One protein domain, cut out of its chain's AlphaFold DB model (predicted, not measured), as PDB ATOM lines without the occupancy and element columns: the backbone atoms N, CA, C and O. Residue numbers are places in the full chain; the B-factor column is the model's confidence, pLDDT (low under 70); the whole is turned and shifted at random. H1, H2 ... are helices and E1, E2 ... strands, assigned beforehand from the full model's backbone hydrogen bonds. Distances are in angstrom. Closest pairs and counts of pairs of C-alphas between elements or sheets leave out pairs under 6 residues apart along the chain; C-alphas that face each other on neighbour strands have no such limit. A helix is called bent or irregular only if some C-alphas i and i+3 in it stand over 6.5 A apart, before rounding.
ATOM      1  N   ILE A  13     198.226 514.601 301.043       89.31
ATOM      2  CA  ILE A  13     197.322 514.346 302.170       89.31
ATOM      3  C   ILE A  13     197.742 513.078 302.913       89.31
ATOM      4  O   ILE A  13     197.768 513.037 304.142       89.31
ATOM      5  N   VAL A  14     198.034 512.009 302.167       89.50
ATOM      6  CA  VAL A  14     198.459 510.730 302.737       89.50
ATOM      7  C   VAL A  14     199.368 509.963 301.792       89.50
ATOM      8  O   VAL A  14     199.126 509.937 300.587       89.50
ATOM      9  N   ILE A  15     200.406 509.343 302.361       91.25
ATOM     10  CA  ILE A  15     201.229 508.314 301.721       91.25
ATOM     11  C   ILE A  15     200.916 506.990 302.412       91.25
ATOM     12  O   ILE A  15     200.955 506.917 303.642       91.25
ATOM     13  N   GLN A  16     200.596 505.956 301.639       91.75
ATOM     14  CA  GLN A  16     200.325 504.624 302.179       91.75
ATOM     15  C   GLN A  16     200.796 503.510 301.248       91.75
ATOM     16  O   GLN A  16     200.860 503.682 300.031       91.75
ATOM     17  N   LYS A  17     201.084 502.346 301.833       92.06
ATOM     18  CA  LYS A  17     201.376 501.110 301.100       92.06
ATOM     19  C   LYS A  17     200.080 500.538 300.525       92.06
ATOM     20  O   LYS A  17     199.068 500.464 301.224       92.06
ATOM     21  N   ILE A  18     200.110 500.113 299.265       91.62
ATOM     22  CA  ILE A  18     199.005 499.364 298.667       91.62
ATOM     23  C   ILE A  18     198.947 497.958 299.272       91.62
ATOM     24  O   ILE A  18     199.965 497.274 299.381       91.62
ATOM     25  N   SER A  19     197.754 497.540 299.694       88.25
ATOM     26  CA  SER A  19     197.538 496.195 300.238       88.25
ATOM     27  C   SER A  19     197.314 495.167 299.122       88.25
ATOM     28  O   SER A  19     197.139 495.529 297.955       88.25
ATOM     29  N   GLY A  20     197.318 493.875 299.471       84.25
ATOM     30  CA  GLY A  20     196.987 492.802 298.527       84.25
ATOM     31  C   GLY A  20     195.648 493.054 297.822       84.25
ATOM     32  O   GLY A  20     194.734 493.635 298.411       84.25
ATOM     33  N   ASN A  21     195.544 492.631 296.560       90.56
ATOM     34  CA  ASN A  21     194.408 492.894 295.661       90.56
ATOM     35  C   ASN A  21     194.169 494.382 295.342       90.56
ATOM     36  O   ASN A  21     193.045 494.768 295.037       90.56
ATOM     37  N   TRP A  22     195.213 495.217 295.404       95.25
ATOM     38  CA  TRP A  22     195.173 496.627 294.986       95.25
ATOM     39  C   TRP A  22     194.222 497.512 295.800       95.25
ATOM     40  O   TRP A  22     193.736 498.539 295.323       95.25
ATOM     41  N   PHE A  23     193.961 497.118 297.047       95.06
ATOM     42  CA  PHE A  23     193.131 497.901 297.949       95.06
ATOM     43  C   PHE A  23     193.912 499.050 298.571       95.06
ATOM     44  O   PHE A  23     195.022 498.867 299.091       95.06
ATOM     45  N   VAL A  24     193.259 500.207 298.606       94.44
ATOM     46  CA  VAL A  24     193.755 501.427 299.238       94.44
ATOM     47  C   VAL A  24     192.685 501.988 300.171       94.44
ATOM     48  O   VAL A  24     191.488 501.857 299.912       94.44
ATOM     49  N   THR A  25     193.105 502.582 301.284       94.00
ATOM     50  CA  THR A  25     192.198 503.167 302.280       94.00
ATOM     51  C   THR A  25     192.107 504.674 302.073       94.00
ATOM     52  O   THR A  25     193.126 505.361 302.050       94.00
ATOM     53  N   LEU A  26     190.897 505.213 301.949       94.19
ATOM     54  CA  LEU A  26     190.659 506.652 301.943       94.19
ATOM     55  C   LEU A  26     190.709 507.155 303.389       94.19
ATOM     56  O   LEU A  26     189.774 506.974 304.173       94.19
ATOM     57  N   ASN A  27     191.847 507.746 303.764       90.06
ATOM     58  CA  ASN A  27     192.034 508.335 305.088       90.06
ATOM     59  C   ASN A  27     190.966 509.416 305.346       90.06
ATOM     60  O   ASN A  27     190.532 510.100 304.421       90.06
ATOM     61  N   LYS A  28     190.579 509.616 306.612       90.94
ATOM     62  CA  LYS A  28     189.649 510.679 307.021       90.94
ATOM     63  C   LYS A  28     190.025 512.045 306.434       90.94
ATOM     64  O   LYS A  28     189.136 512.760 305.996       90.94
ATOM     65  N   LEU A  29     191.315 512.381 306.371       89.44
ATOM     66  CA  LEU A  29     191.791 513.637 305.777       89.44
ATOM     67  C   LEU A  29     191.525 513.724 304.264       89.44
ATOM     68  O   LEU A  29     191.221 514.801 303.765       89.44
ATOM     69  N   VAL A  30     191.603 512.601 303.541       92.75
ATOM     70  CA  VAL A  30     191.285 512.535 302.104       92.75
ATOM     71  C   VAL A  30     189.796 512.782 301.889       92.75
ATOM     72  O   VAL A  30     189.432 513.619 301.072       92.75
ATOM     73  N   LEU A  31     188.936 512.109 302.659       94.12
ATOM     74  CA  LEU A  31     187.487 512.312 302.579       94.12
ATOM     75  C   LEU A  31     187.097 513.747 302.958       94.12
ATOM     76  O   LEU A  31     186.329 514.379 302.239       94.12
ATOM     77  N   GLN A  32     187.693 514.291 304.023       92.31
ATOM     78  CA  GLN A  32     187.461 515.673 304.443       92.31
ATOM     79  C   GLN A  32     187.865 516.682 303.367       92.31
ATOM     80  O   GLN A  32     187.143 517.651 303.158       92.31
ATOM     81  N   HIS A  33     188.983 516.452 302.666       92.75
ATOM     82  CA  HIS A  33     189.390 517.284 301.526       92.75
ATOM     83  C   HIS A  33     188.377 517.217 300.378       92.75
ATOM     84  O   HIS A  33     188.107 518.227 299.736       92.75
ATOM     85  N   LEU A  34     187.779 516.047 300.150       94.69
ATOM     86  CA  LEU A  34     186.698 515.871 299.178       94.69
ATOM     87  C   LEU A  34     185.355 516.467 299.646       94.69
ATOM     88  O   LEU A  34     184.432 516.550 298.844       94.69
ATOM     89  N   GLY A  35     185.245 516.911 300.902       93.69
ATOM     90  CA  GLY A  35     184.036 517.517 301.463       93.69
ATOM     91  C   GLY A  35     183.106 516.552 302.200       93.69
ATOM     92  O   GLY A  35     182.009 516.954 302.575       93.69
ATOM     93  N   GLU A  36     183.530 515.312 302.455       92.25
ATOM     94  CA  GLU A  36     182.710 514.283 303.105       92.25
ATOM     95  C   GLU A  36     183.387 513.670 304.336       92.25
ATOM     96  O   GLU A  36     184.607 513.652 304.483       92.25
ATOM     97  N   ASN A  37     182.587 513.103 305.240       88.06
ATOM     98  CA  ASN A  37     183.119 512.297 306.350       88.06
ATOM     99  C   ASN A  37     183.067 510.792 306.055       88.06
ATOM    100  O   ASN A  37     183.833 510.024 306.644       88.06
ATOM    101  N   GLN A  38     182.166 510.378 305.161       89.81
ATOM    102  CA  GLN A  38     181.991 509.012 304.679       89.81
ATOM    103  C   GLN A  38     181.489 509.072 303.237       89.81
ATOM    104  O   GLN A  38     180.681 509.929 302.902       89.81
ATOM    105  N   ALA A  39     181.942 508.150 302.396       90.50
ATOM    106  CA  ALA A  39     181.465 508.020 301.027       90.50
ATOM    107  C   ALA A  39     181.074 506.562 300.787       90.50
ATOM    108  O   ALA A  39     181.820 505.665 301.167       90.50
ATOM    109  N   ASN A  40     179.921 506.328 300.156       93.88
ATOM    110  CA  ASN A  40     179.510 504.986 299.713       93.88
ATOM    111  C   ASN A  40     180.085 504.644 298.331       93.88
ATOM    112  O   ASN A  40     180.233 503.479 297.967       93.88
ATOM    113  N   ARG A  41     180.398 505.682 297.554       96.00
ATOM    114  CA  ARG A  41     180.948 505.610 296.205       96.00
ATOM    115  C   ARG A  41     181.858 506.803 295.967       96.00
ATOM    116  O   ARG A  41     181.617 507.878 296.511       96.00
ATOM    117  N   ILE A  42     182.872 506.587 295.149       97.44
ATOM    118  CA  ILE A  42     183.739 507.625 294.595       97.44
ATOM    119  C   ILE A  42     183.806 507.445 293.079       97.44
ATOM    120  O   ILE A  42     183.414 506.396 292.563       97.44
ATOM    121  N   PHE A  43     184.340 508.433 292.379       97.81
ATOM    122  CA  PHE A  43     184.543 508.388 290.937       97.81
ATOM    123  C   PHE A  43     186.033 508.513 290.642       97.81
ATOM    124  O   PHE A  43     186.716 509.320 291.278       97.81
ATOM    125  N   ILE A  44     186.535 507.666 289.738       97.56
ATOM    126  CA  ILE A  44     187.931 507.687 289.298       97.56
ATOM    127  C   ILE A  44     188.000 508.066 287.821       97.56
ATOM    128  O   ILE A  44     187.471 507.350 286.966       97.56
ATOM    129  N   GLU A  45     188.708 509.154 287.538       96.69
ATOM    130  CA  GLU A  45     189.051 509.606 286.193       96.69
ATOM    131  C   GLU A  45     190.484 509.192 285.859       96.69
ATOM    132  O   GLU A  45     191.396 509.417 286.656       96.69
ATOM    133  N   ALA A  46     190.690 508.597 284.684       95.25
ATOM    134  CA  ALA A  46     192.015 508.315 284.143       95.25
ATOM    135  C   ALA A  46     192.245 509.187 282.906       95.25
ATOM    136  O   ALA A  46     191.826 508.823 281.808       95.25
ATOM    137  N   GLY A  47     192.878 510.341 283.102       93.56
ATOM    138  CA  GLY A  47     193.273 511.260 282.035       93.56
ATOM    139  C   GLY A  47     194.761 511.565 282.131       93.56
ATOM    140  O   GLY A  47     195.558 510.663 282.408       93.56
ATOM    141  N   ASP A  48     195.121 512.840 281.978       93.19
ATOM    142  CA  ASP A  48     196.488 513.316 282.217       93.19
ATOM    143  C   ASP A  48     196.959 512.945 283.630       93.19
ATOM    144  O   ASP A  48     198.097 512.535 283.816       93.19
ATOM    145  N   GLU A  49     196.063 512.984 284.621       96.25
ATOM    146  CA  GLU A  49     196.280 512.457 285.971       96.25
ATOM    147  C   GLU A  49     195.217 511.405 286.329       96.25
ATOM    148  O   GLU A  49     194.165 511.316 285.692       96.25
ATOM    149  N   ILE A  50     195.473 510.621 287.383       97.81
ATOM    150  CA  ILE A  50     194.439 509.785 288.004       97.81
ATOM    151  C   ILE A  50     193.768 510.587 289.112       97.81
ATOM    152  O   ILE A  50     194.404 510.866 290.130       97.81
ATOM    153  N   LEU A  51     192.497 510.939 288.940       97.88
ATOM    154  CA  LEU A  51     191.755 511.763 289.893       97.88
ATOM    155  C   LEU A  51     190.681 510.943 290.600       97.88
ATOM    156  O   LEU A  51     189.919 510.226 289.965       97.88
ATOM    157  N   ILE A  52     190.606 511.077 291.924       97.62
ATOM    158  CA  ILE A  52     189.474 510.637 292.738       97.62
ATOM    159  C   ILE A  52     188.621 511.856 293.064       97.62
ATOM    160  O   ILE A  52     189.124 512.846 293.602       97.62
ATOM    161  N   SER A  53     187.323 511.759 292.800       96.94
ATOM    162  CA  SER A  53     186.348 512.789 293.151       96.94
ATOM    163  C   SER A  53     185.035 512.171 293.659       96.94
ATOM    164  O   SER A  53     184.847 510.951 293.648       96.94
ATOM    165  N   LEU A  54     184.130 513.019 294.151       95.75
ATOM    166  CA  LEU A  54     182.767 512.634 294.535       95.75
ATOM    167  C   LEU A  54     181.715 512.991 293.477       95.75
ATOM    168  O   LEU A  54     180.532 512.731 293.684       95.75
ATOM    169  N   ARG A  55     182.120 513.597 292.359       93.81
ATOM    170  CA  ARG A  55     181.191 514.048 291.326       93.81
ATOM    171  C   ARG A  55     180.845 512.914 290.369       93.81
ATOM    172  O   ARG A  55     181.740 512.289 289.801       93.81
ATOM    173  N   GLU A  56     179.553 512.697 290.145       90.88
ATOM    174  CA  GLU A  56     179.072 511.594 289.305       90.88
ATOM    175  C   GLU A  56     179.480 511.712 287.828       90.88
ATOM    176  O   GLU A  56     179.517 510.711 287.120       90.88
ATOM    177  N   ASP A  57     179.836 512.917 287.376       90.00
ATOM    178  CA  ASP A  57     180.259 513.226 286.007       90.00
ATOM    179  C   ASP A  57     181.757 512.978 285.735       90.00
ATOM    180  O   ASP A  57     182.206 513.170 284.610       90.00
ATOM    181  N   SER A  58     182.534 512.538 286.732       83.62
ATOM    182  CA  SER A  58     184.011 512.533 286.690       83.62
ATOM    183  C   SER A  58     184.673 511.158 286.496       83.62
ATOM    184  O   SER A  58     185.798 510.940 286.925       83.62
ATOM    185  N   GLY A  59     183.992 510.194 285.869       93.31
ATOM    186  CA  GLY A  59     184.607 508.918 285.477       93.31
ATOM    187  C   GLY A  59     183.913 507.676 286.032       93.31
ATOM    188  O   GLY A  59     182.689 507.619 286.137       93.31
ATOM    189  N   ILE A  60     184.689 506.631 286.332       96.25
ATOM    190  CA  ILE A  60     184.154 505.309 286.690       96.25
ATOM    191  C   ILE A  60     183.764 505.292 288.169       96.25
ATOM    192  O   ILE A  60     184.589 505.577 289.037       96.25
ATOM    193  N   ALA A  61     182.520 504.907 288.464       96.88
ATOM    194  CA  ALA A  61     182.043 504.734 289.831       96.88
ATOM    195  C   ALA A  61     182.704 503.518 290.500       96.88
ATOM    196  O   ALA A  61     182.593 502.394 290.010       96.88
ATOM    197  N   ILE A  62     183.339 503.730 291.652       97.31
ATOM    198  CA  ILE A  62     183.969 502.684 292.462       97.31
ATOM    199  C   ILE A  62     183.268 502.609 293.825       97.31
ATOM    200  O   ILE A  62     183.163 503.630 294.518       97.31
ATOM    201  N   PRO A  63     182.781 501.423 294.241       96.88
ATOM    202  CA  PRO A  63     182.177 501.257 295.555       96.88
ATOM    203  C   PRO A  63     183.227 501.417 296.659       96.88
ATOM    204  O   PRO A  63     184.354 500.929 296.556       96.88
ATOM    205  N   VAL A  64     182.838 502.075 297.748       96.69
ATOM    206  CA  VAL A  64     183.664 502.188 298.951       96.69
ATOM    207  C   VAL A  64     183.239 501.101 299.934       96.69
ATOM    208  O   VAL A  64     182.115 501.076 300.430       96.69
ATOM    209  N   HIS A  65     184.147 500.175 300.219       95.00
ATOM    210  CA  HIS A  65     183.923 499.071 301.144       95.00
ATOM    211  C   HIS A  65     184.124 499.494 302.607       95.00
ATOM    212  O   HIS A  65     184.670 500.560 302.915       95.00
ATOM    213  N   LYS A  66     183.738 498.605 303.536       93.50
ATOM    214  CA  LYS A  66     183.921 498.787 304.985       93.50
ATOM    215  C   LYS A  66     185.355 499.222 305.318       93.50
ATOM    216  O   LYS A  66     186.323 498.596 304.888       93.50
ATOM    217  N   GLY A  67     185.468 500.274 306.132       91.56
ATOM    218  CA  GLY A  67     186.752 500.879 306.494       91.56
ATOM    219  C   GLY A  67     187.295 501.856 305.449       91.56
ATOM    220  O   GLY A  67     188.501 502.069 305.414       91.56
ATOM    221  N   ASN A  68     186.425 502.428 304.607       94.62
ATOM    222  CA  ASN A  68     186.772 503.380 303.546       94.62
ATOM    223  C   ASN A  68     187.775 502.816 302.530       94.62
ATOM    224  O   ASN A  68     188.667 503.520 302.062       94.62
ATOM    225  N   ARG A  69     187.667 501.520 302.220       95.44
ATOM    226  CA  ARG A  69     188.582 500.839 301.299       95.44
ATOM    227  C   ARG A  69     188.015 500.862 299.890       95.44
ATOM    228  O   ARG A  69     186.851 500.533 299.702       95.44
ATOM    229  N   ILE A  70     188.850 501.167 298.910       96.56
ATOM    230  CA  ILE A  70     188.513 501.061 297.489       96.56
ATOM    231  C   ILE A  70     189.486 500.092 296.825       96.56
ATOM    232  O   ILE A  70     190.655 500.017 297.219       96.56
ATOM    233  N   GLN A  71     189.003 499.345 295.840       97.38
ATOM    234  CA  GLN A  71     189.850 498.531 294.975       97.38
ATOM    235  C   GLN A  71     190.199 499.351 293.735       97.38
ATOM    236  O   GLN A  71     189.299 499.818 293.038       97.38
ATOM    237  N   LEU A  72     191.490 499.553 293.467       97.06
ATOM    238  CA  LEU A  72     191.902 500.246 292.250       97.06
ATOM    239  C   LEU A  72     191.658 499.344 291.025       97.06
ATOM    240  O   LEU A  72     192.085 498.185 291.050       97.06
ATOM    241  N   PRO A  73     191.010 499.847 289.955       96.56
ATOM    242  CA  PRO A  73     190.880 499.112 288.702       96.56
ATOM    243  C   PRO A  73     192.244 498.743 288.112       96.56
ATOM    244  O   PRO A  73     193.209 499.497 288.244       96.56
ATOM    245  N   GLU A  74     192.318 497.617 287.402       96.31
ATOM    246  CA  GLU A  74     193.564 497.133 286.792       96.31
ATOM    247  C   GLU A  74     194.183 498.155 285.824       96.31
ATOM    248  O   GLU A  74     195.398 498.333 285.798       96.31
ATOM    249  N   THR A  75     193.354 498.909 285.099       96.25
ATOM    250  CA  THR A  75     193.802 500.009 284.230       96.25
ATOM    251  C   THR A  75     194.584 501.077 285.000       96.25
ATOM    252  O   THR A  75     195.631 501.523 284.535       96.25
ATOM    253  N   ILE A  76     194.134 501.434 286.207       97.12
ATOM    254  CA  ILE A  76     194.803 502.395 287.095       97.12
ATOM    255  C   ILE A  76     196.088 501.801 287.675       97.12
ATOM    256  O   ILE A  76     197.119 502.471 287.720       97.12
ATOM    257  N   VAL A  77     196.040 500.535 288.099       97.25
ATOM    258  CA  VAL A  77     197.205 499.800 288.621       97.25
ATOM    259  C   VAL A  77     198.326 499.762 287.581       97.25
ATOM    260  O   VAL A  77     199.478 500.050 287.914       97.25
ATOM    261  N   ASN A  78     197.978 499.481 286.323       96.56
ATOM    262  CA  ASN A  78     198.910 499.442 285.202       96.56
ATOM    263  C   ASN A  78     199.434 500.839 284.846       96.56
ATOM    264  O   ASN A  78     200.648 501.012 284.729       96.56
ATOM    265  N   ALA A  79     198.559 501.849 284.762       96.44
ATOM    266  CA  ALA A  79     198.953 503.233 284.476       96.44
ATOM    267  C   ALA A  79     199.955 503.780 285.508       96.44
ATOM    268  O   ALA A  79     200.958 504.395 285.157       96.44
ATOM    269  N   LEU A  80     199.735 503.484 286.791       96.69
ATOM    270  CA  LEU A  80     200.632 503.875 287.878       96.69
ATOM    271  C   LEU A  80     201.839 502.930 288.041       96.69
ATOM    272  O   LEU A  80     202.710 503.196 288.871       96.69
ATOM    273  N   SER A  81     201.911 501.831 287.279       97.12
ATOM    274  CA  SER A  81     202.947 500.793 287.399       97.12
ATOM    275  C   SER A  81     203.123 500.299 288.843       97.12
ATOM    276  O   SER A  81     204.243 500.256 289.383       97.12
ATOM    277  N   LEU A  82     202.003 499.983 289.500       96.44
ATOM    278  CA  LEU A  82     201.979 499.536 290.892       96.44
ATOM    279  C   LEU A  82     202.331 498.049 291.011       96.44
ATOM    280  O   LEU A  82     201.968 497.211 290.193       96.44
ATOM    281  N   ARG A  83     203.039 497.726 292.091       94.75
ATOM    282  CA  ARG A  83     203.366 496.369 292.551       94.75
ATOM    283  C   ARG A  83     202.902 496.188 293.993       94.75
ATOM    284  O   ARG A  83     202.633 497.179 294.676       94.75
ATOM    285  N   SER A  84     202.864 494.947 294.477       91.06
ATOM    286  CA  SER A  84     202.639 494.674 295.904       91.06
ATOM    287  C   SER A  84     203.575 495.533 296.769       91.06
ATOM    288  O   SER A  84     204.756 495.665 296.445       91.06
ATOM    289  N   ASN A  85     203.039 496.150 297.827       89.19
ATOM    290  CA  ASN A  85     203.737 497.082 298.726       89.19
ATOM    291  C   ASN A  85     204.239 498.400 298.101       89.19
ATOM    292  O   ASN A  85     204.998 499.122 298.749       89.19
ATOM    293  N   SER A  86     203.820 498.757 296.881       94.81
ATOM    294  CA  SER A  86     204.095 500.098 296.340       94.81
ATOM    295  C   SER A  86     203.489 501.184 297.222       94.81
ATOM    296  O   SER A  86     202.398 501.011 297.771       94.81
ATOM    297  N   LEU A  87     204.177 502.319 297.325       94.56
ATOM    298  CA  LEU A  87     203.639 503.503 297.980       94.56
ATOM    299  C   LEU A  87     202.770 504.281 296.997       94.56
ATOM    300  O   LEU A  87     203.137 504.474 295.835       94.56
ATOM    301  N   ILE A  88     201.630 504.757 297.483       95.56
ATOM    302  CA  ILE A  88     200.779 505.702 296.772       95.56
ATOM    303  C   ILE A  88     200.584 506.964 297.605       95.56
ATOM    304  O   ILE A  88     200.506 506.906 298.832       95.56
ATOM    305  N   GLY A  89     200.511 508.097 296.921       94.56
ATOM    306  CA  GLY A  89     200.288 509.417 297.485       94.56
ATOM    307  C   GLY A  89     198.976 509.994 296.974       94.56
ATOM    308  O   GLY A  89     198.679 509.906 295.782       94.56
ATOM    309  N   PHE A  90     198.213 510.592 297.880       95.25
ATOM    310  CA  PHE A  90     196.994 511.338 297.574       95.25
ATOM    311  C   PHE A  90     197.317 512.826 297.606       95.25
ATOM    312  O   PHE A  90     197.569 513.368 298.682       95.25
ATOM    313  N   VAL A  91     197.349 513.481 296.449       95.19
ATOM    314  CA  VAL A  91     197.744 514.889 296.313       95.19
ATOM    315  C   VAL A  91     196.511 515.762 296.127       95.19
ATOM    316  O   VAL A  91     195.640 515.447 295.321       95.19
ATOM    317  N   GLN A  92     196.425 516.862 296.868       94.75
ATOM    318  CA  GLN A  92     195.299 517.790 296.789       94.75
ATOM    319  C   GLN A  92     195.123 518.349 295.369       94.75
ATOM    320  O   GLN A  92     196.089 518.744 294.711       94.75
ATOM    321  N   ARG A  93     193.870 518.412 294.919       95.62
ATOM    322  CA  ARG A  93     193.398 519.186 293.765       95.62
ATOM    323  C   ARG A  93     192.138 519.948 294.175       95.62
ATOM    324  O   ARG A  93     191.573 519.679 295.239       95.62
ATOM    325  N   ASP A  94     191.696 520.897 293.355       93.69
ATOM    326  CA  ASP A  94     190.409 521.551 293.592       93.69
ATOM    327  C   ASP A  94     189.279 520.514 293.484       93.69
ATOM    328  O   ASP A  94     189.121 519.870 292.449       93.69
ATOM    329  N   ARG A  95     188.539 520.307 294.583       92.88
ATOM    330  CA  ARG A  95     187.409 519.353 294.706       92.88
ATOM    331  C   ARG A  95     187.713 517.895 294.320       92.88
ATOM    332  O   ARG A  95     186.794 517.101 294.124       92.88
ATOM    333  N   ALA A  96     188.985 517.533 294.229       96.75
ATOM    334  CA  ALA A  96     189.446 516.209 293.845       96.75
ATOM    335  C   ALA A  96     190.771 515.884 294.543       96.75
ATOM    336  O   ALA A  96     191.381 516.721 295.216       96.75
ATOM    337  N   VAL A  97     191.230 514.648 294.375       97.06
ATOM    338  CA  VAL A  97     192.522 514.181 294.874       97.06
ATOM    339  C   VAL A  97     193.213 513.367 293.790       97.06
ATOM    340  O   VAL A  97     192.664 512.377 293.317       97.06
ATOM    341  N   ALA A  98     194.429 513.758 293.419       97.81
ATOM    342  CA  ALA A  98     195.239 512.995 292.483       97.81
ATOM    343  C   ALA A  98     195.879 511.787 293.181       97.81
ATOM    344  O   ALA A  98     196.464 511.922 294.258       97.81
ATOM    345  N   VAL A  99     195.796 510.610 292.560       97.75
ATOM    346  CA  VAL A  99     196.441 509.376 293.021       97.75
ATOM    347  C   VAL A  99     197.718 509.169 292.228       97.75
ATOM    348  O   VAL A  99     197.688 509.045 291.007       97.75
ATOM    349  N   LYS A 100     198.852 509.117 292.923       97.81
ATOM    350  CA  LYS A 100     200.167 508.980 292.289       97.81
ATOM    351  C   LYS A 100     200.973 507.880 292.955       97.81
ATOM    352  O   LYS A 100     200.885 507.693 294.168       97.81
ATOM    353  N   LYS A 101     201.810 507.186 292.186       97.44
ATOM    354  CA  LYS A 101     202.849 506.322 292.756       97.44
ATOM    355  C   LYS A 101     203.888 507.192 293.462       97.44
ATOM    356  O   LYS A 101     204.322 508.196 292.905       97.44
ATOM    357  N   VAL A 102     204.300 506.809 294.663       96.19
ATOM    358  CA  VAL A 102     205.354 507.504 295.409       96.19
ATOM    359  C   VAL A 102     206.612 506.649 295.404       96.19
ATOM    360  O   VAL A 102     206.574 505.458 295.706       96.19
ATOM    361  N   GLU A 103     207.736 507.263 295.067       95.75
ATOM    362  CA  GLU A 103     209.062 506.677 295.227       95.75
ATOM    363  C   GLU A 103     209.910 507.587 296.097       95.75
ATOM    364  O   GLU A 103     209.780 508.807 296.034       95.75
ATOM    365  N   ILE A 104     210.760 506.991 296.925       93.56
ATOM    366  CA  ILE A 104     211.612 507.719 297.859       93.56
ATOM    367  C   ILE A 104     213.038 507.340 297.530       93.56
ATOM    368  O   ILE A 104     213.387 506.159 297.557       93.56
ATOM    369  N   VAL A 105     213.822 508.345 297.172       95.19
ATOM    370  CA  VAL A 105     215.213 508.186 296.763       95.19
ATOM    371  C   VAL A 105     216.059 508.991 297.726       95.19
ATOM    372  O   VAL A 105     215.807 510.177 297.927       95.19
ATOM    373  N   GLU A 106     217.036 508.333 298.333       95.12
ATOM    374  CA  GLU A 106     218.046 508.990 299.150       95.12
ATOM    375  C   GLU A 106     219.246 509.335 298.270       95.12
ATOM    376  O   GLU A 106     219.732 508.490 297.519       95.12
ATOM    377  N   GLU A 107     219.700 510.582 298.346       95.44
ATOM    378  CA  GLU A 107     220.892 511.067 297.654       95.44
ATOM    379  C   GLU A 107     221.791 511.770 298.681       95.44
ATOM    380  O   GLU A 107     221.321 512.416 299.622       95.44
ATOM    381  N   GLU A 108     223.103 511.645 298.530       93.12
ATOM    382  CA  GLU A 108     224.036 512.471 299.290       93.12
ATOM    383  C   GLU A 108     224.097 513.861 298.647       93.12
ATOM    384  O   GLU A 108     224.076 514.000 297.422       93.12
ATOM    385  N   GLY A 109     224.148 514.910 299.461       91.25
ATOM    386  CA  GLY A 109     224.362 516.261 298.962       91.25
ATOM    387  C   GLY A 109     225.167 517.088 299.942       91.25
ATOM    388  O   GLY A 109     225.666 516.592 300.940       91.25
ATOM    389  N   GLU A 110     225.294 518.384 299.674       86.38
ATOM    390  CA  GLU A 110     226.006 519.278 300.595       86.38
ATOM    391  C   GLU A 110     225.215 519.532 301.882       86.38
ATOM    392  O   GLU A 110     225.797 519.830 302.932       86.38
ATOM    393  N   ARG A 111     223.878 519.474 301.781       86.88
ATOM    394  CA  ARG A 111     222.939 519.819 302.848       86.88
ATOM    395  C   ARG A 111     221.670 519.008 302.763       86.88
ATOM    396  O   ARG A 111     221.138 518.801 301.669       86.88
ATOM    397  N   SER A 112     221.147 518.657 303.930       90.56
ATOM    398  CA  SER A 112     219.880 517.958 304.008       90.56
ATOM    399  C   SER A 112     218.722 518.821 303.504       90.56
ATOM    400  O   SER A 112     218.548 519.975 303.902       90.56
ATOM    401  N   LYS A 113     217.936 518.259 302.589       90.81
ATOM    402  CA  LYS A 113     216.687 518.838 302.083       90.81
ATOM    403  C   LYS A 113     215.826 517.724 301.512       90.81
ATOM    404  O   LYS A 113     216.352 516.731 301.020       90.81
ATOM    405  N   ALA A 114     214.511 517.904 301.515       91.31
ATOM    406  CA  ALA A 114     213.628 517.003 300.791       91.31
ATOM    407  C   ALA A 114     212.835 517.750 299.725       91.31
ATOM    408  O   ALA A 114     212.356 518.869 299.939       91.31
ATOM    409  N   LEU A 115     212.735 517.112 298.564       93.81
ATOM    410  CA  LEU A 115     212.054 517.620 297.388       93.81
ATOM    411  C   LEU A 115     211.043 516.578 296.926       93.81
ATOM    412  O   LEU A 115     211.412 515.424 296.729       93.81
ATOM    413  N   ASP A 116     209.801 516.981 296.697       95.38
ATOM    414  CA  ASP A 116     208.866 516.168 295.922       95.38
ATOM    415  C   ASP A 116     208.945 516.606 294.455       95.38
ATOM    416  O   ASP A 116     208.645 517.753 294.131       95.38
ATOM    417  N   ILE A 117     209.339 515.696 293.568       96.94
ATOM    418  CA  ILE A 117     209.297 515.872 292.113       96.94
ATOM    419  C   ILE A 117     208.012 515.224 291.611       96.94
ATOM    420  O   ILE A 117     207.893 513.998 291.595       96.94
ATOM    421  N   GLU A 118     207.040 516.045 291.235       97.19
ATOM    422  CA  GLU A 118     205.714 515.600 290.823       97.19
ATOM    423  C   GLU A 118     205.569 515.601 289.301       97.19
ATOM    424  O   GLU A 118     205.810 516.601 288.627       97.19
ATOM    425  N   THR A 119     205.131 514.459 288.787       97.00
ATOM    426  CA  THR A 119     204.701 514.215 287.403       97.00
ATOM    427  C   THR A 119     203.239 513.756 287.431       97.00
ATOM    428  O   THR A 119     202.709 513.506 288.524       97.00
ATOM    429  N   PRO A 120     202.562 513.573 286.286       96.19
ATOM    430  CA  PRO A 120     201.138 513.252 286.296       96.19
ATOM    431  C   PRO A 120     200.781 511.932 287.015       96.19
ATOM    432  O   PRO A 120     199.793 511.881 287.748       96.19
ATOM    433  N   TYR A 121     201.653 510.919 286.968       97.50
ATOM    434  CA  TYR A 121     201.410 509.600 287.583       97.50
ATOM    435  C   TYR A 121     202.311 509.267 288.778       97.50
ATOM    436  O   TYR A 121     202.134 508.236 289.435       97.50
ATOM    437  N   LYS A 122     203.298 510.114 289.081       97.62
ATOM    438  CA  LYS A 122     204.353 509.779 290.041       97.62
ATOM    439  C   LYS A 122     204.822 510.988 290.836       97.62
ATOM    440  O   LYS A 122     204.984 512.071 290.280       97.62
ATOM    441  N   VAL A 123     205.119 510.769 292.112       97.31
ATOM    442  CA  VAL A 123     205.918 511.669 292.947       97.31
ATOM    443  C   VAL A 123     207.214 510.956 293.319       97.31
ATOM    444  O   VAL A 123     207.180 509.893 293.936       97.31
ATOM    445  N   ILE A 124     208.358 511.537 292.965       97.06
ATOM    446  CA  ILE A 124     209.663 511.106 293.475       97.06
ATOM    447  C   ILE A 124     210.041 512.049 294.608       97.06
ATOM    448  O   ILE A 124     210.382 513.206 294.371       97.06
ATOM    449  N   ARG A 125     209.999 511.555 295.838       95.00
ATOM    450  CA  ARG A 125     210.537 512.253 296.997       95.00
ATOM    451  C   ARG A 125     212.037 512.009 297.068       95.00
ATOM    452  O   ARG A 125     212.483 510.933 297.465       95.00
ATOM    453  N   LYS A 126     212.808 513.013 296.677       95.81
ATOM    454  CA  LYS A 126     214.261 513.024 296.826       95.81
ATOM    455  C   LYS A 126     214.625 513.539 298.209       95.81
ATOM    456  O   LYS A 126     214.330 514.688 298.535       95.81
ATOM    457  N   VAL A 127     215.255 512.690 299.006       93.75
ATOM    458  CA  VAL A 127     215.771 512.996 300.339       93.75
ATOM    459  C   VAL A 127     217.270 513.173 300.207       93.75
ATOM    460  O   VAL A 127     218.021 512.206 300.128       93.75
ATOM    461  N   ILE A 128     217.694 514.424 300.128       94.62
ATOM    462  CA  ILE A 128     219.107 514.766 300.084       94.62
ATOM    463  C   ILE A 128     219.587 514.833 301.526       94.62
ATOM    464  O   ILE A 128     218.925 515.445 302.365       94.62
ATOM    465  N   THR A 129     220.699 514.172 301.819       94.12
ATOM    466  CA  THR A 129     221.222 514.004 303.178       94.12
ATOM    467  C   THR A 129     222.453 514.867 303.421       94.12
ATOM    468  O   THR A 129     223.129 515.279 302.478       94.12
ATOM    469  N   ASN A 130     222.712 515.199 304.689       93.38
ATOM    470  CA  ASN A 130     223.972 515.833 305.072       93.38
ATOM    471  C   ASN A 130     225.129 514.824 304.946       93.38
ATOM    472  O   ASN A 130     224.963 513.684 305.391       93.38
ATOM    473  N   PRO A 131     226.292 515.247 304.424       94.56
ATOM    474  CA  PRO A 131     227.495 514.429 304.424       94.56
ATOM    475  C   PRO A 131     228.081 514.381 305.838       94.56
ATOM    476  O   PRO A 131     227.824 515.269 306.660       94.56
ATOM    477  N   GLU A 377     211.928 506.358 307.468       83.31
ATOM    478  CA  GLU A 377     210.576 505.774 307.478       83.31
ATOM    479  C   GLU A 377     209.476 506.816 307.745       83.31
ATOM    480  O   GLU A 377     208.390 506.705 307.176       83.31
ATOM    481  N   ILE A 378     209.768 507.898 308.479       80.25
ATOM    482  CA  ILE A 378     208.838 509.033 308.653       80.25
ATOM    483  C   ILE A 378     208.536 509.706 307.304       80.25
ATOM    484  O   ILE A 378     207.438 510.208 307.078       80.25
ATOM    485  N   LEU A 379     209.489 509.689 306.370       78.31
ATOM    486  CA  LEU A 379     209.288 510.192 305.012       78.31
ATOM    487  C   LEU A 379     208.535 509.200 304.116       78.31
ATOM    488  O   LEU A 379     207.967 509.640 303.108       78.31
ATOM    489  N   LYS A 380     208.526 507.903 304.470       76.75
ATOM    490  CA  LYS A 380     207.854 506.816 303.729       76.75
ATOM    491  C   LYS A 380     206.427 506.557 304.159       76.75
ATOM    492  O   LYS A 380     205.620 506.082 303.360       76.75
ATOM    493  N   GLU A 381     206.109 506.874 305.396       68.62
ATOM    494  CA  GLU A 381     204.826 506.578 305.987       68.62
ATOM    495  C   GLU A 381     204.250 507.868 306.565       68.62
ATOM    496  O   GLU A 381     204.879 508.522 307.389       68.62
ATOM    497  N   ASN A 382     203.003 508.205 306.218       55.66
ATOM    498  CA  ASN A 382     202.212 509.078 307.088       55.66
ATOM    499  C   ASN A 382     201.806 508.257 308.322       55.66
ATOM    500  O   ASN A 382     200.627 507.955 308.534       55.66
ATOM    501  N   VAL A 383     202.781 507.818 309.128       43.94
ATOM    502  CA  VAL A 383     202.456 507.266 310.436       43.94
ATOM    503  C   VAL A 383     201.899 508.430 311.223       43.94
ATOM    504  O   VAL A 383     202.543 509.464 311.377       43.94
ATOM    505  N   ASN A 384     200.691 508.252 311.741       42.09
ATOM    506  CA  ASN A 384     200.102 509.086 312.775       42.09
ATOM    507  C   ASN A 384     200.948 509.036 314.067       42.09
ATOM    508  O   ASN A 384     200.429 508.696 315.126       42.09
ATOM    509  N   TYR A 385     202.245 509.355 314.020       38.91
ATOM    510  CA  TYR A 385     203.069 509.530 315.211       38.91
ATOM    511  C   TYR A 385     202.492 510.677 316.055       38.91
ATOM    512  O   TYR A 385     202.482 510.623 317.285       38.91
ATOM    513  N   LYS A 386     201.877 511.656 315.372       46.75
ATOM    514  CA  LYS A 386     200.803 512.515 315.876       46.75
ATOM    515  C   LYS A 386     199.755 512.695 314.769       46.75
ATOM    516  O   LYS A 386     200.138 513.036 313.652       46.75
ATOM    517  N   PRO A 387     198.452 512.500 315.030       39.75
ATOM    518  CA  PRO A 387     197.412 512.858 314.069       39.75
ATOM    519  C   PRO A 387     197.575 514.322 313.622       39.75
ATOM    520  O   PRO A 387     197.501 515.227 314.451       39.75
ATOM    521  N   GLY A 388     197.803 514.551 312.324       48.03
ATOM    522  CA  GLY A 388     197.776 515.888 311.716       48.03
ATOM    523  C   GLY A 388     199.110 516.627 311.536       48.03
ATOM    524  O   GLY A 388     199.067 517.800 311.174       48.03
ATOM    525  N   MET A 389     200.274 516.000 311.747       57.41
ATOM    526  CA  MET A 389     201.554 516.580 311.302       57.41
ATOM    527  C   MET A 389     201.912 516.023 309.920       57.41
ATOM    528  O   MET A 389     202.390 514.903 309.795       57.41
ATOM    529  N   LEU A 390     201.582 516.789 308.877       67.69
ATOM    530  CA  LEU A 390     202.080 516.582 307.515       67.69
ATOM    531  C   LEU A 390     203.392 517.348 307.375       67.69
ATOM    532  O   LEU A 390     203.487 518.444 307.920       67.69
ATOM    533  N   ILE A 391     204.344 516.831 306.598       78.31
ATOM    534  CA  ILE A 391     205.505 517.606 306.141       78.31
ATOM    535  C   ILE A 391     205.024 518.521 305.010       78.31
ATOM    536  O   ILE A 391     204.740 518.026 303.913       78.31
ATOM    537  N   PRO A 392     204.885 519.837 305.239       82.00
ATOM    538  CA  PRO A 392     204.303 520.698 304.234       82.00
ATOM    539  C   PRO A 392     205.286 521.018 303.114       82.00
ATOM    540  O   PRO A 392     206.474 521.267 303.339       82.00
ATOM    541  N   ARG A 393     204.757 521.111 301.898       88.12
ATOM    542  CA  ARG A 393     205.411 521.754 300.761       88.12
ATOM    543  C   ARG A 393     205.355 523.269 300.962       88.12
ATOM    544  O   ARG A 393     204.271 523.826 301.126       88.12
ATOM    545  N   LYS A 394     206.518 523.923 300.955       86.31
ATOM    546  CA  LYS A 394     206.696 525.368 301.206       86.31
ATOM    547  C   LYS A 394     206.895 526.199 299.940       86.31
ATOM    548  O   LYS A 394     206.612 527.390 299.941       86.31
ATOM    549  N   LYS A 395     207.429 525.598 298.879       89.56
ATOM    550  CA  LYS A 395     207.763 526.289 297.628       89.56
ATOM    551  C   LYS A 395     207.528 525.351 296.461       89.56
ATOM    552  O   LYS A 395     207.928 524.197 296.562       89.56
ATOM    553  N   ALA A 396     206.928 525.851 295.386       92.44
ATOM    554  CA  ALA A 396     206.765 525.139 294.123       92.44
ATOM    555  C   ALA A 396     207.638 525.791 293.042       92.44
ATOM    556  O   ALA A 396     207.705 527.016 292.949       92.44
ATOM    557  N   ILE A 397     208.311 524.978 292.236       94.25
ATOM    558  CA  ILE A 397     209.108 525.415 291.091       94.25
ATOM    559  C   ILE A 397     208.641 524.605 289.887       94.25
ATOM    560  O   ILE A 397     208.864 523.398 289.818       94.25
ATOM    561  N   SER A 398     207.981 525.271 288.942       94.12
ATOM    562  CA  SER A 398     207.582 524.643 287.683       94.12
ATOM    563  C   SER A 398     208.810 524.444 286.792       94.12
ATOM    564  O   SER A 398     209.614 525.360 286.597       94.12
ATOM    565  N   LYS A 399     208.972 523.225 286.283       93.94
ATOM    566  CA  LYS A 399     209.943 522.841 285.257       93.94
ATOM    567  C   LYS A 399     209.173 522.335 284.035       93.94
ATOM    568  O   LYS A 399     207.959 522.171 284.088       93.94
ATOM    569  N   LYS A 400     209.885 522.099 282.929       92.25
ATOM    570  CA  LYS A 400     209.275 521.699 281.651       92.25
ATOM    571  C   LYS A 400     208.398 520.442 281.775       92.25
ATOM    572  O   LYS A 400     207.300 520.436 281.237       92.25
ATOM    573  N   ASP A 401     208.869 519.437 282.518       91.94
ATOM    574  CA  ASP A 401     208.253 518.099 282.552       91.94
ATOM    575  C   ASP A 401     207.754 517.690 283.955       91.94
ATOM    576  O   ASP A 401     207.190 516.609 284.139       91.94
ATOM    577  N   HIS A 402     207.966 518.535 284.970       93.62
ATOM    578  CA  HIS A 402     207.617 518.249 286.364       93.62
ATOM    579  C   HIS A 402     207.486 519.522 287.200       93.62
ATOM    580  O   HIS A 402     207.899 520.611 286.796       93.62
ATOM    581  N   ILE A 403     206.949 519.380 288.410       93.94
ATOM    582  CA  ILE A 403     206.958 520.436 289.427       93.94
ATOM    583  C   ILE A 403     207.792 519.961 290.613       93.94
ATOM    584  O   ILE A 403     207.603 518.853 291.112       93.94
ATOM    585  N   GLU A 404     208.725 520.796 291.062       95.31
ATOM    586  CA  GLU A 404     209.524 520.538 292.260       95.31
ATOM    587  C   GLU A 404     208.916 521.262 293.453       95.31
ATOM    588  O   GLU A 404     208.726 522.481 293.418       95.31
ATOM    589  N   TYR A 405     208.663 520.530 294.534       92.31
ATOM    590  CA  TYR A 405     208.184 521.097 295.784       92.31
ATOM    591  C   TYR A 405     209.222 520.948 296.892       92.31
ATOM    592  O   TYR A 405     209.615 519.836 297.232       92.31
ATOM    593  N   THR A 406     209.636 522.059 297.500       89.44
ATOM    594  CA  THR A 406     210.504 522.032 298.690       89.44
ATOM    595  C   THR A 406     209.691 521.673 299.928       89.44
ATOM    596  O   THR A 406     208.681 522.325 300.199       89.44
ATOM    597  N   LEU A 407     210.138 520.673 300.685       85.88
ATOM    598  CA  LEU A 407     209.497 520.221 301.918       85.88
ATOM    599  C   LEU A 407     210.069 520.920 303.158       85.88
ATOM    600  O   LEU A 407     211.255 521.242 303.214       85.88
ATOM    601  N   ALA A 408     209.228 521.137 304.169       82.06
ATOM    602  CA  ALA A 408     209.651 521.646 305.468       82.06
ATOM    603  C   ALA A 408     210.089 520.511 306.395       82.06
ATOM    604  O   ALA A 408     209.250 519.843 306.991       82.06
TER     605      ALA A 408
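AT A GLANCE: This is residues 13 to 131 and 377 to 408 of the 532 residues of an uncharacterized protein of Dehalococcoidia bacterium (UniProt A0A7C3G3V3). Two lobes share one long bent strand, E8: a small, loosely closed barrel, with H1 at one end and H2 at the other, and a twisted slab of strands. E1, E7, the first part of E8, E4, E3, E5, E6 and E2 ring the barrel; the rest of E8 runs on into the slab, beside E10, E9, E12 and E11. The printed part has 151 residues with three named helices and twelve named strands, in the chain order E1 E2 H1 E3 E4 E5 E6 H2 E7 E8 E9 E10 H3 E11 E12, and is mostly strand. Ten strands form one branched, mixed sheet; E2 and E6 form a second, antiparallel one. The whole is compact, with a radius of gyration of the C-alphas of 15.5 A and spans of 49 by 36 by 29 A.

HOW THE PARTS SIT: In the strongly twisted branched sheet, E8 (residues 96 to 108) bends by 55 degrees at residue 101. On one side of it are E4 (50 to 53), antiparallel, N 52 to O 97 2.8 A, and E10 (122 to 129), parallel, N 123 to O 101 2.8 A. On the other side is E7 (87 to 93), in a hairpin with E8, N 91 to O 98 2.8 A. The next antiparallel neighbours are E1 (13 to 17) beside E7, N 13 to O 90 2.7 A; E3 (41 to 46), in a hairpin with E4, N 43 to O 53 2.9 A; and E5 (60 to 63) beside E3, N 62 to O 42 2.8 A. E9 (113 to 118) forms a hairpin with E10, N 117 to O 124 2.8 A, and is antiparallel to E12 (403 to 407), N 405 to O 116 2.8 A; E11 (393 to 398) and E12 form a hairpin, N 397 to O 404 2.8 A. E2 (23 to 25) and E6 (69 to 71) are antiparallel, N 70 to O 24 2.9 A. The closest C-alphas of E5 and E6, Pro 63 and Ile 70, are 6.6 A apart; those of E1 and E2, Lys 17 and Val 24, 7.9 A. H1 (28 to 34) is on the branched sheet at a height of 7.3 A, and H2 (74 to 79) at 8.2 A; H3 (377 to 380) only grazes it. In H1 and H2 every O i to N i+4 pair is within hydrogen-bond range; H3 is too short for one.

IN THESE COORDINATES: E1 begins at C-alpha 13, (197.322, 514.346, 302.170). E8 is 35.2 A long, E10 21.8 A and E7 19.2 A. E12 ends at C-alpha 407, (209.497, 520.221, 301.918).

THE WHOLE: The two C-alphas farthest apart, Glu 56 and Pro 131, are 50.8 A apart. Residues 132 to 376 are not printed; C-alphas 131 and 377 are 19.2 A apart across this cut. The link from H3 to E11 is long, and its residues 381 to 390 have pLDDT under 70; the mean of the printed part is 90.5.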